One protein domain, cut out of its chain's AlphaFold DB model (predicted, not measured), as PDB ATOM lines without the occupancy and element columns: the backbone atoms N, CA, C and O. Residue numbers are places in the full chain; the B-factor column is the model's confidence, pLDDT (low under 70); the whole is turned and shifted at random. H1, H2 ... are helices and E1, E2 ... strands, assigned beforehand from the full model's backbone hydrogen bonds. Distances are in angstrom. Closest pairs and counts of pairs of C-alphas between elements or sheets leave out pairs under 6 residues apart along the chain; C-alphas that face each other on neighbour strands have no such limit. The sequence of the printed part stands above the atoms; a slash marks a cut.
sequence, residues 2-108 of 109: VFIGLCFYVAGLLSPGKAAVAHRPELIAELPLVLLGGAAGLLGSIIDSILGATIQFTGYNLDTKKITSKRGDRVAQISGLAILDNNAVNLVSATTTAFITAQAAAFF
ATOM      1  N   VAL A   2       4.389 -27.598 -50.569       92.88
ATOM      2  CA  VAL A   2       3.381 -26.990 -51.470       92.88
ATOM      3  C   VAL A   2       2.239 -26.305 -50.718       92.88
ATOM      4  O   VAL A   2       1.917 -25.165 -51.021       92.88
ATOM      5  N   PHE A   3       1.673 -26.963 -49.700       93.50
ATOM      6  CA  PHE A   3       0.607 -26.381 -48.876       93.50
ATOM      7  C   PHE A   3       1.008 -25.040 -48.242       93.50
ATOM      8  O   PHE A   3       0.261 -24.076 -48.329       93.50
ATOM      9  N   ILE A   4       2.216 -24.952 -47.673       90.81
ATOM     10  CA  ILE A   4       2.728 -23.706 -47.087       90.81
ATOM     11  C   ILE A   4       2.932 -22.643 -48.172       90.81
ATOM     12  O   ILE A   4       2.534 -21.499 -47.976       90.81
ATOM     13  N   GLY A   5       3.471 -23.019 -49.337       89.75
ATOM     14  CA  GLY A   5       3.577 -22.116 -50.488       89.75
ATOM     15  C   GLY A   5       2.216 -21.579 -50.951       89.75
ATOM     16  O   GLY A   5       2.085 -20.390 -51.225       89.75
ATOM     17  N   LEU A   6       1.177 -22.421 -50.954       90.69
ATOM     18  CA  LEU A   6      -0.197 -22.015 -51.255       90.69
ATOM     19  C   LEU A   6      -0.759 -21.063 -50.191       90.69
ATOM     20  O   LEU A   6      -1.391 -20.072 -50.544       90.69
ATOM     21  N   CYS A   7      -0.512 -21.318 -48.904       90.31
ATOM     22  CA  CYS A   7      -0.907 -20.399 -47.834       90.31
ATOM     23  C   CYS A   7      -0.263 -19.019 -48.011       90.31
ATOM     24  O   CYS A   7      -0.957 -18.015 -47.878       90.31
ATOM     25  N   PHE A   8       1.026 -18.962 -48.358       86.62
ATOM     26  CA  PHE A   8       1.717 -17.706 -48.661       86.62
ATOM     27  C   PHE A   8       1.104 -16.990 -49.867       86.62
ATOM     28  O   PHE A   8       0.839 -15.793 -49.797       86.62
ATOM     29  N   TYR A   9       0.814 -17.730 -50.938       85.38
ATOM     30  CA  TYR A   9       0.166 -17.196 -52.132       85.38
ATOM     31  C   TYR A   9      -1.217 -16.591 -51.831       85.38
ATOM     32  O   TYR A   9      -1.519 -15.460 -52.213       85.38
ATOM     33  N   VAL A  10      -2.053 -17.311 -51.075       85.81
ATOM     34  CA  VAL A  10      -3.385 -16.843 -50.660       85.81
ATOM     35  C   VAL A  10      -3.293 -15.662 -49.692       85.81
ATOM     36  O   VAL A  10      -4.073 -14.719 -49.798       85.81
ATOM     37  N   ALA A  11      -2.327 -15.655 -48.773       86.31
ATOM     38  CA  ALA A  11      -2.090 -14.505 -47.904       86.31
ATOM     39  C   ALA A  11      -1.685 -13.255 -48.707       86.31
ATOM     40  O   ALA A  11      -2.132 -12.155 -48.390       86.31
ATOM     41  N   GLY A  12      -0.902 -13.423 -49.779       80.38
ATOM     42  CA  GLY A  12      -0.577 -12.361 -50.734       80.38
ATOM     43  C   GLY A  12      -1.816 -11.795 -51.433       80.38
ATOM     44  O   GLY A  12      -1.983 -10.576 -51.463       80.38
ATOM     45  N   LEU A  13      -2.719 -12.668 -51.902       76.94
ATOM     46  CA  LEU A  13      -4.013 -12.301 -52.504       76.94
ATOM     47  C   LEU A  13      -4.896 -11.463 -51.568       76.94
ATOM     48  O   LEU A  13      -5.581 -10.546 -52.016       76.94
ATOM     49  N   LEU A  14      -4.907 -11.804 -50.278       81.12
ATOM     50  CA  LEU A  14      -5.753 -11.163 -49.270       81.12
ATOM     51  C   LEU A  14      -5.106  -9.917 -48.642       81.12
ATOM     52  O   LEU A  14      -5.766  -9.200 -47.889       81.12
ATOM     53  N   SER A  15      -3.826  -9.651 -48.926       82.56
ATOM     54  CA  SER A  15      -3.085  -8.545 -48.320       82.56
ATOM     55  C   SER A  15      -3.562  -7.186 -48.864       82.56
ATOM     56  O   SER A  15      -3.437  -6.931 -50.068       82.56
ATOM     57  N   PRO A  16      -4.039  -6.259 -48.005       70.31
ATOM     58  CA  PRO A  16      -4.573  -4.961 -48.431       70.31
ATOM     59  C   PRO A  16      -3.566  -4.119 -49.223       70.31
ATOM     60  O   PRO A  16      -3.955  -3.380 -50.124       70.31
ATOM     61  N   GLY A  17      -2.269  -4.259 -48.923       65.56
ATOM     62  CA  GLY A  17      -1.197  -3.518 -49.593       65.56
ATOM     63  C   GLY A  17      -1.018  -3.881 -51.070       65.56
ATOM     64  O   GLY A  17      -0.644  -3.019 -51.856       65.56
ATOM     65  N   LYS A  18      -1.341  -5.123 -51.461       58.56
ATOM     66  CA  LYS A  18      -1.319  -5.592 -52.859       58.56
ATOM     67  C   LYS A  18      -2.686  -5.478 -53.539       58.56
ATOM     68  O   LYS A  18      -2.759  -5.356 -54.753       58.56
ATOM     69  N   ALA A  19      -3.766  -5.479 -52.756       53.72
ATOM     70  CA  ALA A  19      -5.133  -5.312 -53.248       53.72
ATOM     71  C   ALA A  19      -5.504  -3.846 -53.564       53.72
ATOM     72  O   ALA A  19      -6.391  -3.608 -54.383       53.72
ATOM     73  N   ALA A  20      -4.841  -2.867 -52.935       57.94
ATOM     74  CA  ALA A  20      -5.106  -1.437 -53.127       57.94
ATOM     75  C   ALA A  20      -4.434  -0.829 -54.375       57.94
ATOM     76  O   ALA A  20      -4.826   0.252 -54.814       57.94
ATOM     77  N   VAL A  21      -3.446  -1.510 -54.964       51.75
ATOM     78  CA  VAL A  21      -2.759  -1.074 -56.187       51.75
ATOM     79  C   VAL A  21      -3.136  -2.027 -57.317       51.75
ATOM     80  O   VAL A  21      -3.103  -3.243 -57.167       51.75
ATOM     81  N   ALA A  22      -3.541  -1.477 -58.458       51.94
ATOM     82  CA  ALA A  22      -4.037  -2.198 -59.626       51.94
ATOM     83  C   ALA A  22      -2.947  -3.015 -60.369       51.94
ATOM     84  O   ALA A  22      -2.739  -2.828 -61.566       51.94
ATOM     85  N   HIS A  23      -2.279  -3.955 -59.694       53.34
ATOM     86  CA  HIS A  23      -1.244  -4.821 -60.267       53.34
ATOM     87  C   HIS A  23      -1.628  -6.313 -60.224       53.34
ATOM     88  O   HIS A  23      -0.990  -7.160 -59.609       53.34
ATOM     89  N   ARG A  24      -2.665  -6.674 -60.990       54.38
ATOM     90  CA  ARG A  24      -3.015  -8.073 -61.319       54.38
ATOM     91  C   ARG A  24      -1.872  -8.935 -61.914       54.38
ATOM     92  O   ARG A  24      -1.913 -10.138 -61.659       54.38
ATOM     93  N   PRO A  25      -0.890  -8.424 -62.697       59.03
ATOM     94  CA  PRO A  25       0.180  -9.278 -63.231       59.03
ATOM     95  C   PRO A  25       1.188  -9.763 -62.173       59.03
ATOM     96  O   PRO A  25       1.777 -10.827 -62.355       59.03
ATOM     97  N   GLU A  26       1.332  -9.069 -61.041       61.16
ATOM     98  CA  GLU A  26       2.242  -9.463 -59.947       61.16
ATOM     99  C   GLU A  26       1.782 -10.754 -59.251       61.16
ATOM    100  O   GLU A  26       2.581 -11.575 -58.814       61.16
ATOM    101  N   LEU A  27       0.475 -11.010 -59.255       60.72
ATOM    102  CA  LEU A  27      -0.120 -12.213 -58.676       60.72
ATOM    103  C   LEU A  27       0.121 -13.489 -59.485       60.72
ATOM    104  O   LEU A  27       0.109 -14.582 -58.927       60.72
ATOM    105  N   ILE A  28       0.332 -13.380 -60.796       64.62
ATOM    106  CA  ILE A  28       0.769 -14.521 -61.611       64.62
ATOM    107  C   ILE A  28       2.280 -14.721 -61.431       64.62
ATOM    108  O   ILE A  28       2.747 -15.860 -61.398       64.62
ATOM    109  N   ALA A  29       3.027 -13.630 -61.234       69.75
ATOM    110  CA  ALA A  29       4.462 -13.663 -60.967       69.75
ATOM    111  C   ALA A  29       4.827 -14.326 -59.624       69.75
ATOM    112  O   ALA A  29       5.957 -14.776 -59.475       69.75
ATOM    113  N   GLU A  30       3.884 -14.462 -58.683       74.94
ATOM    114  CA  GLU A  30       4.087 -15.129 -57.383       74.94
ATOM    115  C   GLU A  30       3.795 -16.636 -57.374       74.94
ATOM    116  O   GLU A  30       4.114 -17.325 -56.404       74.94
ATOM    117  N   LEU A  31       3.251 -17.194 -58.458       80.75
ATOM    118  CA  LEU A  31       3.045 -18.640 -58.594       80.75
ATOM    119  C   LEU A  31       4.331 -19.484 -58.388       80.75
ATOM    120  O   LEU A  31       4.240 -20.559 -57.781       80.75
ATOM    121  N   PRO A  32       5.535 -19.027 -58.797       86.75
ATOM    122  CA  PRO A  32       6.797 -19.683 -58.470       86.75
ATOM    123  C   PRO A  32       7.037 -19.883 -56.967       86.75
ATOM    124  O   PRO A  32       7.718 -20.839 -56.609       86.75
ATOM    125  N   LEU A  33       6.444 -19.081 -56.069       84.19
ATOM    126  CA  LEU A  33       6.561 -19.281 -54.615       84.19
ATOM    127  C   LEU A  33       5.895 -20.582 -54.151       84.19
ATOM    128  O   LEU A  33       6.369 -21.224 -53.212       84.19
ATOM    129  N   VAL A  34       4.827 -21.021 -54.825       90.25
ATOM    130  CA  VAL A  34       4.174 -22.306 -54.532       90.25
ATOM    131  C   VAL A  34       5.096 -23.466 -54.906       90.25
ATOM    132  O   VAL A  34       5.256 -24.413 -54.127       90.25
ATOM    133  N   LEU A  35       5.751 -23.369 -56.068       91.38
ATOM    134  CA  LEU A  35       6.743 -24.347 -56.524       91.38
ATOM    135  C   LEU A  35       7.981 -24.344 -55.626       91.38
ATOM    136  O   LEU A  35       8.449 -25.415 -55.239       91.38
ATOM    137  N   LEU A  36       8.456 -23.163 -55.229       91.25
ATOM    138  CA  LEU A  36       9.555 -23.000 -54.284       91.25
ATOM    139  C   LEU A  36       9.216 -23.636 -52.935       91.25
ATOM    140  O   LEU A  36      10.015 -24.402 -52.410       91.25
ATOM    141  N   GLY A  37       8.011 -23.408 -52.404       92.06
ATOM    142  CA  GLY A  37       7.533 -24.073 -51.192       92.06
ATOM    143  C   GLY A  37       7.489 -25.597 -51.346       92.06
ATOM    144  O   GLY A  37       7.845 -26.330 -50.422       92.06
ATOM    145  N   GLY A  38       7.090 -26.097 -52.517       94.25
ATOM    146  CA  GLY A  38       7.173 -27.513 -52.877       94.25
ATOM    147  C   GLY A  38       8.598 -28.059 -52.817       94.25
ATOM    148  O   GLY A  38       8.854 -28.997 -52.061       94.25
ATOM    149  N   ALA A  39       9.518 -27.433 -53.552       93.88
ATOM    150  CA  ALA A  39      10.931 -27.797 -53.603       93.88
ATOM    151  C   ALA A  39      11.594 -27.730 -52.220       93.88
ATOM    152  O   ALA A  39      12.261 -28.678 -51.815       93.88
ATOM    153  N   ALA A  40      11.333 -26.671 -51.453       93.81
ATOM    154  CA  ALA A  40      11.793 -26.510 -50.076       93.81
ATOM    155  C   ALA A  40      11.291 -27.634 -49.162       93.81
ATOM    156  O   ALA A  40      12.047 -28.165 -48.357       93.81
ATOM    157  N   GLY A  41      10.026 -28.042 -49.307       93.19
ATOM    158  CA  GLY A  41       9.477 -29.170 -48.556       93.19
ATOM    159  C   GLY A  41      10.157 -30.499 -48.890       93.19
ATOM    160  O   GLY A  41      10.441 -31.275 -47.980       93.19
ATOM    161  N   LEU A  42      10.435 -30.749 -50.173       94.44
ATOM    162  CA  LEU A  42      11.159 -31.946 -50.610       94.44
ATOM    163  C   LEU A  42      12.595 -31.937 -50.079       94.44
ATOM    164  O   LEU A  42      13.002 -32.892 -49.421       94.44
ATOM    165  N   LEU A  43      13.327 -30.842 -50.289       94.00
ATOM    166  CA  LEU A  43      14.692 -30.679 -49.786       94.00
ATOM    167  C   LEU A  43      14.756 -30.831 -48.268       94.00
ATOM    168  O   LEU A  43      15.596 -31.577 -47.773       94.00
ATOM    169  N   GLY A  44      13.838 -30.201 -47.534       92.69
ATOM    170  CA  GLY A  44      13.779 -30.323 -46.083       92.69
ATOM    171  C   GLY A  44      13.538 -31.748 -45.613       92.69
ATOM    172  O   GLY A  44      14.231 -32.210 -44.716       92.69
ATOM    173  N   SER A  45      12.634 -32.485 -46.266       92.44
ATOM    174  CA  SER A  45      12.404 -33.896 -45.931       92.44
ATOM    175  C   SER A  45      13.626 -34.782 -46.199       92.44
ATOM    176  O   SER A  45      13.891 -35.705 -45.429       92.44
ATOM    177  N   ILE A  46      14.401 -34.484 -47.250       93.25
ATOM    178  CA  ILE A  46      15.644 -35.195 -47.570       93.25
ATOM    179  C   ILE A  46      16.708 -34.896 -46.511       93.25
ATOM    180  O   ILE A  46      17.305 -35.826 -45.972       93.25
ATOM    181  N   ILE A  47      16.925 -33.616 -46.187       90.62
ATOM    182  CA  ILE A  47      17.894 -33.185 -45.170       90.62
ATOM    183  C   ILE A  47      17.555 -33.822 -43.820       90.62
ATOM    184  O   ILE A  47      18.428 -34.412 -43.186       90.62
ATOM    185  N   ASP A  48      16.290 -33.751 -43.408       89.25
ATOM    186  CA  ASP A  48      15.817 -34.322 -42.150       89.25
ATOM    187  C   ASP A  48      15.990 -35.843 -42.102       89.25
ATOM    188  O   ASP A  48      16.498 -36.377 -41.124       89.25
ATOM    189  N   SER A  49      15.684 -36.545 -43.195       88.94
ATOM    190  CA  SER A  49      15.860 -38.001 -43.269       88.94
ATOM    191  C   SER A  49      17.331 -38.414 -43.198       88.94
ATOM    192  O   SER A  49      17.664 -39.388 -42.523       88.94
ATOM    193  N   ILE A  50      18.227 -37.679 -43.868       87.38
ATOM    194  CA  ILE A  50      19.669 -37.957 -43.842       87.38
ATOM    195  C   ILE A  50      20.225 -37.706 -42.442       87.38
ATOM    196  O   ILE A  50      20.898 -38.576 -41.884       87.38
ATOM    197  N   LEU A  51      19.938 -36.542 -41.853       85.62
ATOM    198  CA  LEU A  51      20.407 -36.201 -40.508       85.62
ATOM    199  C   LEU A  51      19.784 -37.122 -39.454       85.62
ATOM    200  O   LEU A  51      20.476 -37.580 -38.549       85.62
ATOM    201  N   GLY A  52      18.508 -37.464 -39.610       85.31
ATOM    202  CA  GLY A  52      17.791 -38.431 -38.793       85.31
ATOM    203  C   GLY A  52      18.477 -39.792 -38.794       85.31
ATOM    204  O   GLY A  52      18.892 -40.283 -37.749       85.31
ATOM    205  N   ALA A  53      18.686 -40.373 -39.974       82.44
ATOM    206  CA  ALA A  53      19.271 -41.705 -40.107       82.44
ATOM    207  C   ALA A  53      20.735 -41.790 -39.636       82.44
ATOM    208  O   ALA A  53      21.161 -42.840 -39.151       82.44
ATOM    209  N   THR A  54      21.506 -40.707 -39.789       81.38
ATOM    210  CA  THR A  54      22.949 -40.686 -39.490       81.38
ATOM    211  C   THR A  54      23.271 -40.235 -38.066       81.38
ATOM    212  O   THR A  54      24.189 -40.771 -37.439       81.38
ATOM    213  N   ILE A  55      22.524 -39.272 -37.525       80.00
ATOM    214  CA  ILE A  55      22.838 -38.635 -36.241       80.00
ATOM    215  C   ILE A  55      21.918 -39.132 -35.123       80.00
ATOM    216  O   ILE A  55      22.407 -39.360 -34.010       80.00
ATOM    217  N   GLN A  56      20.622 -39.343 -35.390       81.19
ATOM    218  CA  GLN A  56      19.679 -39.753 -34.345       81.19
ATOM    219  C   GLN A  56      19.908 -41.210 -33.950       81.19
ATOM    220  O   GLN A  56      19.889 -42.125 -34.774       81.19
ATOM    221  N   PHE A  57      20.089 -41.435 -32.651       81.50
ATOM    222  CA  PHE A  57      20.203 -42.779 -32.106       81.50
ATOM    223  C   PHE A  57      18.897 -43.560 -32.287       81.50
ATOM    224  O   PHE A  57      17.820 -43.107 -31.898       81.50
ATOM    225  N   THR A  58      19.020 -44.785 -32.784       84.69
ATOM    226  CA  THR A  58      17.955 -45.788 -32.782       84.69
ATOM    227  C   THR A  58      18.492 -47.089 -32.209       84.69
ATOM    228  O   THR A  58      19.578 -47.549 -32.560       84.69
ATOM    229  N   GLY A  59      17.733 -47.685 -31.298       85.44
ATOM    230  CA  GLY A  59      18.080 -48.929 -30.632       85.44
ATOM    231  C   GLY A  59      16.880 -49.859 -30.503       85.44
ATOM    232  O   GLY A  59      15.731 -49.430 -30.558       85.44
ATOM    233  N   TYR A  60      17.137 -51.147 -30.329       88.69
ATOM    234  CA  TYR A  60      16.137 -52.165 -30.047       88.69
ATOM    235  C   TYR A  60      16.189 -52.526 -28.566       88.69
ATOM    236  O   TYR A  60      17.207 -53.012 -28.073       88.69
ATOM    237  N   ASN A  61      15.099 -52.290 -27.840       88.38
ATOM    238  CA  ASN A  61      14.991 -52.677 -26.442       88.38
ATOM    239  C   ASN A  61      14.616 -54.165 -26.344       88.38
ATOM    240  O   ASN A  61      13.546 -54.575 -26.798       88.38
ATOM    241  N   LEU A  62      15.497 -54.964 -25.740       88.38
ATOM    242  CA  LEU A  62      15.358 -56.422 -25.667       88.38
ATOM    243  C   LEU A  62      14.244 -56.882 -24.713       88.38
ATOM    244  O   LEU A  62      13.706 -57.971 -24.905       88.38
ATOM    245  N   ASP A  63      13.875 -56.069 -23.721       90.31
ATOM    246  CA  ASP A  63      12.825 -56.398 -22.746       90.31
ATOM    247  C   ASP A  63      11.430 -56.202 -23.335       90.31
ATOM    248  O   ASP A  63      10.574 -57.082 -23.301       90.31
ATOM    249  N   THR A  64      11.210 -55.024 -23.912       88.88
ATOM    250  CA  THR A  64       9.923 -54.617 -24.486       88.88
ATOM    251  C   THR A  64       9.740 -55.101 -25.919       88.88
ATOM    252  O   THR A  64       8.627 -55.025 -26.441       88.88
ATOM    253  N   LYS A  65      10.816 -55.593 -26.552       88.12
ATOM    254  CA  LYS A  65      10.874 -56.013 -27.959       88.12
ATOM    255  C   LYS A  65      10.469 -54.904 -28.938       88.12
ATOM    256  O   LYS A  65       9.872 -55.173 -29.981       88.12
ATOM    257  N   LYS A  66      10.778 -53.647 -28.602       88.31
ATOM    258  CA  LYS A  66      10.398 -52.449 -29.368       88.31
ATOM    259  C   LYS A  66      11.612 -51.618 -29.764       88.31
ATOM    260  O   LYS A  66      12.618 -51.584 -29.057       88.31
ATOM    261  N   ILE A  67      11.480 -50.898 -30.877       87.12
ATOM    262  CA  ILE A  67      12.443 -49.870 -31.279       87.12
ATOM    263  C   ILE A  67      12.273 -48.658 -30.357       87.12
ATOM    264  O   ILE A  67      11.156 -48.223 -30.079       87.12
ATOM    265  N   THR A  68      13.389 -48.122 -29.878       84.75
ATOM    266  CA  THR A  68      13.470 -46.948 -29.015       84.75
ATOM    267  C   THR A  68      14.524 -45.982 -29.544       84.75
ATOM    268  O   THR A  68      15.594 -46.379 -30.001       84.75
ATOM    269  N   SER A  69      14.232 -44.692 -29.459       78.44
ATOM    270  CA  SER A  69      15.172 -43.600 -29.737       78.44
ATOM    271  C   SER A  69      15.940 -43.152 -28.487       78.44
ATOM    272  O   SER A  69      16.747 -42.228 -28.540       78.44
ATOM    273  N   LYS A  70      15.708 -43.809 -27.342       77.38
ATOM    274  CA  LYS A  70      16.398 -43.546 -26.076       77.38
ATOM    275  C   LYS A  70      17.389 -44.656 -25.758       77.38
ATOM    276  O   LYS A  70      17.065 -45.838 -25.876       77.38
ATOM    277  N   ARG A  71      18.577 -44.257 -25.301       73.81
ATOM    278  CA  ARG A  71      19.567 -45.167 -24.716       73.81
ATOM    279  C   ARG A  71      19.057 -45.718 -23.384       73.81
ATOM    280  O   ARG A  71      18.320 -45.036 -22.674       73.81
ATOM    281  N   GLY A  72      19.465 -46.937 -23.052       77.75
ATOM    282  CA  GLY A  72      19.142 -47.577 -21.783       77.75
ATOM    283  C   GLY A  72      19.764 -48.962 -21.671       77.75
ATOM    284  O   GLY A  72      20.266 -49.507 -22.659       77.75
ATOM    285  N   ASP A  73      19.704 -49.531 -20.473       74.00
ATOM    286  CA  ASP A  73      20.149 -50.899 -20.240       74.00
ATOM    287  C   ASP A  73      19.318 -51.868 -21.086       74.00
ATOM    288  O   ASP A  73      18.109 -51.702 -21.259       74.00
ATOM    289  N   ARG A  74      19.993 -52.862 -21.673       85.31
ATOM    290  CA  ARG A  74      19.404 -53.845 -22.602       85.31
ATOM    291  C   ARG A  74      18.829 -53.257 -23.902       85.31
ATOM    292  O   ARG A  74      18.027 -53.912 -24.573       85.31
ATOM    293  N   VAL A  75      19.264 -52.059 -24.303       85.12
ATOM    294  CA  VAL A  75      18.988 -51.493 -25.633       85.12
ATOM    295  C   VAL A  75      20.182 -51.737 -26.556       85.12
ATOM    296  O   VAL A  75      21.240 -51.135 -26.387       85.12
ATOM    297  N   ALA A  76      20.011 -52.601 -27.555       82.38
ATOM    298  CA  ALA A  76      21.013 -52.827 -28.595       82.38
ATOM    299  C   ALA A  76      20.946 -51.703 -29.638       82.38
ATOM    300  O   ALA A  76      19.876 -51.427 -30.175       82.38
ATOM    301  N   GLN A  77      22.064 -51.041 -29.928       78.88
ATOM    302  CA  GLN A  77      22.109 -49.982 -30.940       78.88
ATOM    303  C   GLN A  77      21.878 -50.554 -32.345       78.88
ATOM    304  O   GLN A  77      22.486 -51.557 -32.713       78.88
ATOM    305  N   ILE A  78      21.013 -49.899 -33.123       80.56
ATOM    306  CA  ILE A  78      20.721 -50.230 -34.524       80.56
ATOM    307  C   ILE A  78      21.419 -49.227 -35.450       80.56
ATOM    308  O   ILE A  78      22.142 -49.636 -36.352       80.56
ATOM    309  N   SER A  79      21.211 -47.920 -35.236       71.44
ATOM    310  CA  SER A  79      21.767 -46.849 -36.080       71.44
ATOM    311  C   SER A  79      21.999 -45.545 -35.302       71.44
ATOM    312  O   SER A  79      21.481 -45.359 -34.196       71.44
ATOM    313  N   GLY A  80      22.772 -44.639 -35.907       70.06
ATOM    314  CA  GLY A  80      23.024 -43.273 -35.443       70.06
ATOM    315  C   GLY A  80      24.210 -43.134 -34.488       70.06
ATOM    316  O   GLY A  80      24.469 -44.017 -33.675       70.06
ATOM    317  N   LEU A  81      24.926 -42.006 -34.555       66.88
ATOM    318  CA  LEU A  81      26.085 -41.719 -33.688       66.88
ATOM    319  C   LEU A  81      25.717 -41.221 -32.274       66.88
ATOM    320  O   LEU A  81      26.583 -41.186 -31.402       66.88
ATOM    321  N   ALA A  82      24.447 -40.875 -32.025       64.69
ATOM    322  CA  ALA A  82      23.949 -40.327 -30.754       64.69
ATOM    323  C   ALA A  82      24.656 -39.039 -30.293       64.69
ATOM    324  O   ALA A  82      24.837 -38.813 -29.096       64.69
ATOM    325  N   ILE A  83      25.080 -38.213 -31.250       62.69
ATOM    326  CA  ILE A  83      25.705 -36.913 -30.974       62.69
ATOM    327  C   ILE A  83      24.630 -35.865 -30.652       62.69
ATOM    328  O   ILE A  83      24.843 -35.022 -29.788       62.69
ATOM    329  N   LEU A  84      23.468 -35.939 -31.313       62.16
ATOM    330  CA  LEU A  84      22.335 -35.033 -31.105       62.16
ATOM    331  C   LEU A  84      21.041 -35.806 -30.829       62.16
ATOM    332  O   LEU A  84      20.849 -36.924 -31.318       62.16
ATOM    333  N   ASP A  85      20.153 -35.192 -30.045       77.06
ATOM    334  CA  ASP A  85      18.797 -35.689 -29.830       77.06
ATOM    335  C   ASP A  85      17.887 -35.388 -31.040       77.06
ATOM    336  O   ASP A  85      18.251 -34.669 -31.973       77.06
ATOM    337  N   ASN A  86      16.690 -35.982 -31.049       79.50
ATOM    338  CA  ASN A  86      15.734 -35.821 -32.152       79.50
ATOM    339  C   ASN A  86      15.350 -34.343 -32.354       79.50
ATOM    340  O   ASN A  86      15.327 -33.846 -33.477       79.50
ATOM    341  N   ASN A  87      15.143 -33.615 -31.256       83.06
ATOM    342  CA  ASN A  87      14.755 -32.209 -31.305       83.06
ATOM    343  C   ASN A  87      15.841 -31.336 -31.941       83.06
ATOM    344  O   ASN A  87      15.529 -30.466 -32.751       83.06
ATOM    345  N   ALA A  88      17.107 -31.575 -31.611       84.12
ATOM    346  CA  ALA A  88      18.223 -30.829 -32.155       84.12
ATOM    347  C   ALA A  88      18.472 -31.172 -33.628       84.12
ATOM    348  O   ALA A  88      18.764 -30.272 -34.411       84.12
ATOM    349  N   VAL A  89      18.288 -32.431 -34.039       86.06
ATOM    350  CA  VAL A  89      18.337 -32.797 -35.463       86.06
ATOM    351  C   VAL A  89      17.237 -32.090 -36.253       86.06
ATOM    352  O   VAL A  89      17.547 -31.485 -37.277       86.06
ATOM    353  N   ASN A  90      16.003 -32.062 -35.743       88.69
ATOM    354  CA  ASN A  90      14.900 -31.345 -36.388       88.69
ATOM    355  C   ASN A  90      15.147 -29.831 -36.428       88.69
ATOM    356  O   ASN A  90      14.811 -29.166 -37.403       88.69
ATOM    357  N   LEU A  91      15.744 -29.265 -35.373       89.00
ATOM    358  CA  LEU A  91      16.099 -27.849 -35.339       89.00
ATOM    359  C   LEU A  91      17.129 -27.521 -36.422       89.00
ATOM    360  O   LEU A  91      16.957 -26.545 -37.153       89.00
ATOM    361  N   VAL A  92      18.181 -28.332 -36.543       90.38
ATOM    362  CA  VAL A  92      19.218 -28.151 -37.563       90.38
ATOM    363  C   VAL A  92      18.619 -28.331 -38.958       90.38
ATOM    364  O   VAL A  92      18.776 -27.440 -39.791       90.38
ATOM    365  N   SER A  93      17.878 -29.416 -39.204       91.56
ATOM    366  CA  SER A  93      17.279 -29.700 -40.512       91.56
ATOM    367  C   SER A  93      16.309 -28.597 -40.944       91.56
ATOM    368  O   SER A  93      16.412 -28.086 -42.066       91.56
ATOM    369  N   ALA A  94      15.429 -28.144 -40.047       91.06
ATOM    370  CA  ALA A  94      14.485 -27.066 -40.319       91.06
ATOM    371  C   ALA A  94      15.190 -25.722 -40.543       91.06
ATOM    372  O   ALA A  94      14.861 -25.018 -41.499       91.06
ATOM    373  N   THR A  95      16.186 -25.376 -39.721       93.00
ATOM    374  CA  THR A  95      16.937 -24.113 -39.847       93.00
ATOM    375  C   THR A  95      17.719 -24.061 -41.156       93.00
ATOM    376  O   THR A  95      17.649 -23.066 -41.877       93.00
ATOM    377  N   THR A  96      18.420 -25.139 -41.516       92.25
ATOM    378  CA  THR A  96      19.153 -25.226 -42.786       92.25
ATOM    379  C   THR A  96      18.202 -25.134 -43.975       92.25
ATOM    380  O   THR A  96      18.460 -24.378 -44.911       92.25
ATOM    381  N   THR A  97      17.069 -25.839 -43.925       93.62
ATOM    382  CA  THR A  97      16.053 -25.784 -44.985       93.62
ATOM    383  C   THR A  97      15.482 -24.377 -45.142       93.62
ATOM    384  O   THR A  97      15.377 -23.878 -46.264       93.62
ATOM    385  N   ALA A  98      15.140 -23.715 -44.034       92.12
ATOM    386  CA  ALA A  98      14.626 -22.350 -44.035       92.12
ATOM    387  C   ALA A  98      15.645 -21.364 -44.618       92.12
ATOM    388  O   ALA A  98      15.287 -20.555 -45.471       92.12
ATOM    389  N   PHE A  99      16.918 -21.478 -44.229       94.06
ATOM    390  CA  PHE A  99      17.995 -20.632 -44.739       94.06
ATOM    391  C   PHE A  99      18.195 -20.790 -46.253       94.06
ATOM    392  O   PHE A  99      18.216 -19.799 -46.982       94.06
ATOM    393  N   ILE A 100      18.270 -22.030 -46.751       92.25
ATOM    394  CA  ILE A 100      18.395 -22.308 -48.193       92.25
ATOM    395  C   ILE A 100      17.185 -21.757 -48.954       92.25
ATOM    396  O   ILE A 100      17.341 -21.133 -50.002       92.25
ATOM    397  N   THR A 101      15.982 -21.960 -48.416       91.88
ATOM    398  CA  THR A 101      14.739 -21.491 -49.043       91.88
ATOM    399  C   THR A 101      14.676 -19.967 -49.094       91.88
ATOM    400  O   THR A 101      14.261 -19.422 -50.112       91.88
ATOM    401  N   ALA A 102      15.120 -19.276 -48.040       90.38
ATOM    402  CA  ALA A 102      15.183 -17.818 -48.003       90.38
ATOM    403  C   ALA A 102      16.157 -17.267 -49.053       90.38
ATOM    404  O   ALA A 102      15.797 -16.356 -49.797       90.38
ATOM    405  N   GLN A 103      17.348 -17.864 -49.184       90.56
ATOM    406  CA  GLN A 103      18.287 -17.456 -50.229       90.56
ATOM    407  C   GLN A 103      17.749 -17.731 -51.624       90.56
ATOM    408  O   GLN A 103      17.873 -16.871 -52.486       90.56
ATOM    409  N   ALA A 104      17.117 -18.884 -51.846       88.62
ATOM    410  CA  ALA A 104      16.478 -19.181 -53.120       88.62
ATOM    411  C   ALA A 104      15.380 -18.156 -53.441       88.62
ATOM    412  O   ALA A 104      15.372 -17.618 -54.541       88.62
ATOM    413  N   ALA A 105      14.508 -17.828 -52.482       85.19
ATOM    414  CA  ALA A 105      13.447 -16.835 -52.657       85.19
ATOM    415  C   ALA A 105      13.991 -15.453 -53.053       85.19
ATOM    416  O   ALA A 105      13.419 -14.815 -53.931       85.19
ATOM    417  N   ALA A 106      15.113 -15.027 -52.467       83.12
ATOM    418  CA  ALA A 106      15.752 -13.745 -52.768       83.12
ATOM    419  C   ALA A 106      16.304 -13.628 -54.204       83.12
ATOM    420  O   ALA A 106      16.622 -12.528 -54.638       83.12
ATOM    421  N   PHE A 107      16.436 -14.734 -54.947       76.31
ATOM    422  CA  PHE A 107      16.775 -14.699 -56.376       76.31
ATOM    423  C   PHE A 107      15.545 -14.583 -57.292       76.31
ATOM    424  O   PHE A 107      15.709 -14.300 -58.477       76.31
ATOM    425  N   PHE A 108      14.336 -14.837 -56.777       65.56
ATOM    426  CA  PHE A 108      13.089 -14.873 -57.557       65.56
ATOM    427  C   PHE A 108      12.162 -13.669 -57.320       65.56
ATOM    428  O   PHE A 108      11.233 -13.485 -58.108       65.56
TER     429      PHE A 108
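AT A GLANCE: This is residues 2 to 108 of the 109 residues of the protein "Hypothetical protein" of Tetraselmis chuii (UniProt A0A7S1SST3). This is a long rod: two long helices, H4 and H5, run side by side in opposite ways, with a small three-stranded sheet as a head at one end. Toward the other end, H1 packs on the first part of H4, and the chain turns back between H1 and H4 through the short helices H2 and H3. The printed part has 107 residues, with five named helices and three named strands in the order H1 H2 H3 H4 E1 E2 E3 H5; the sheet's order is E2 - E1 - E3, antiparallel throughout, and the class is mostly helix. The whole is extended, with a radius of gyration of the C-alphas of 20.5 A and spans of 68 by 25 by 17 A.

IN THESE COORDINATES: Find C-alpha 2 at (3.381, -26.990, -51.470); from there H1 runs through residues 2 to 14, 18.4 A long. H2, residues 16 to 19, and H3, residues 26 to 29, each measure 4.9 A. At C-alpha 31, (3.045, -18.640, -58.594), H4 begins and runs to residue 55, over 35.9 A. Then come E1, residues 58 to 61, 9.8 A; E2, residues 66 to 68, 6.3 A; and E3, residues 75 to 79, 11.8 A. H5, residues 86 to 105, covers 28.0 A and ends at C-alpha 105, (13.447, -16.835, -52.657).

HOW THE PARTS SIT: Look first at Val 2 and Gly 38, the closest C-alphas of H1 and H4, 4.1 A apart. H1 touches residues 31 to 41 alone of H4, at a steep tilt of 35.1 degrees, only just steep, opposite ways. H1 is close to but not clearly touching H3, the closest C-alphas being those of Leu 13 and Leu 27, 7.3 A apart. H4 and H5 touch at a shallow tilt of 31 degrees, opposite ways; their closest C-alphas are those of Asp 48 and Ser 93, at 5.1 A. H1 and H5 are apart. H4 only just is on the sheet and only grazes it, with residues 52 to 55. E1 and E2 form a hairpin, with N 59 and O 68 within hydrogen-bond range at 2.8 A. E1 and E3 are antiparallel at 152 degrees, with N 60 and O 76 at 2.8 A. In H1 and H5 every O i to N i+4 pair is within hydrogen-bond range, in H4 20 of 21; H2 and H3 are too short for such a pair.

THE WHOLE: The two C-alphas farthest apart are those of Ala 22 and Arg 74, at 67.7 A. The printed part has no cut, and no link is long. The mean pLDDT of the printed part is 81.8; look for values under 70 at residues 17 to 29, 81 to 84 and 108.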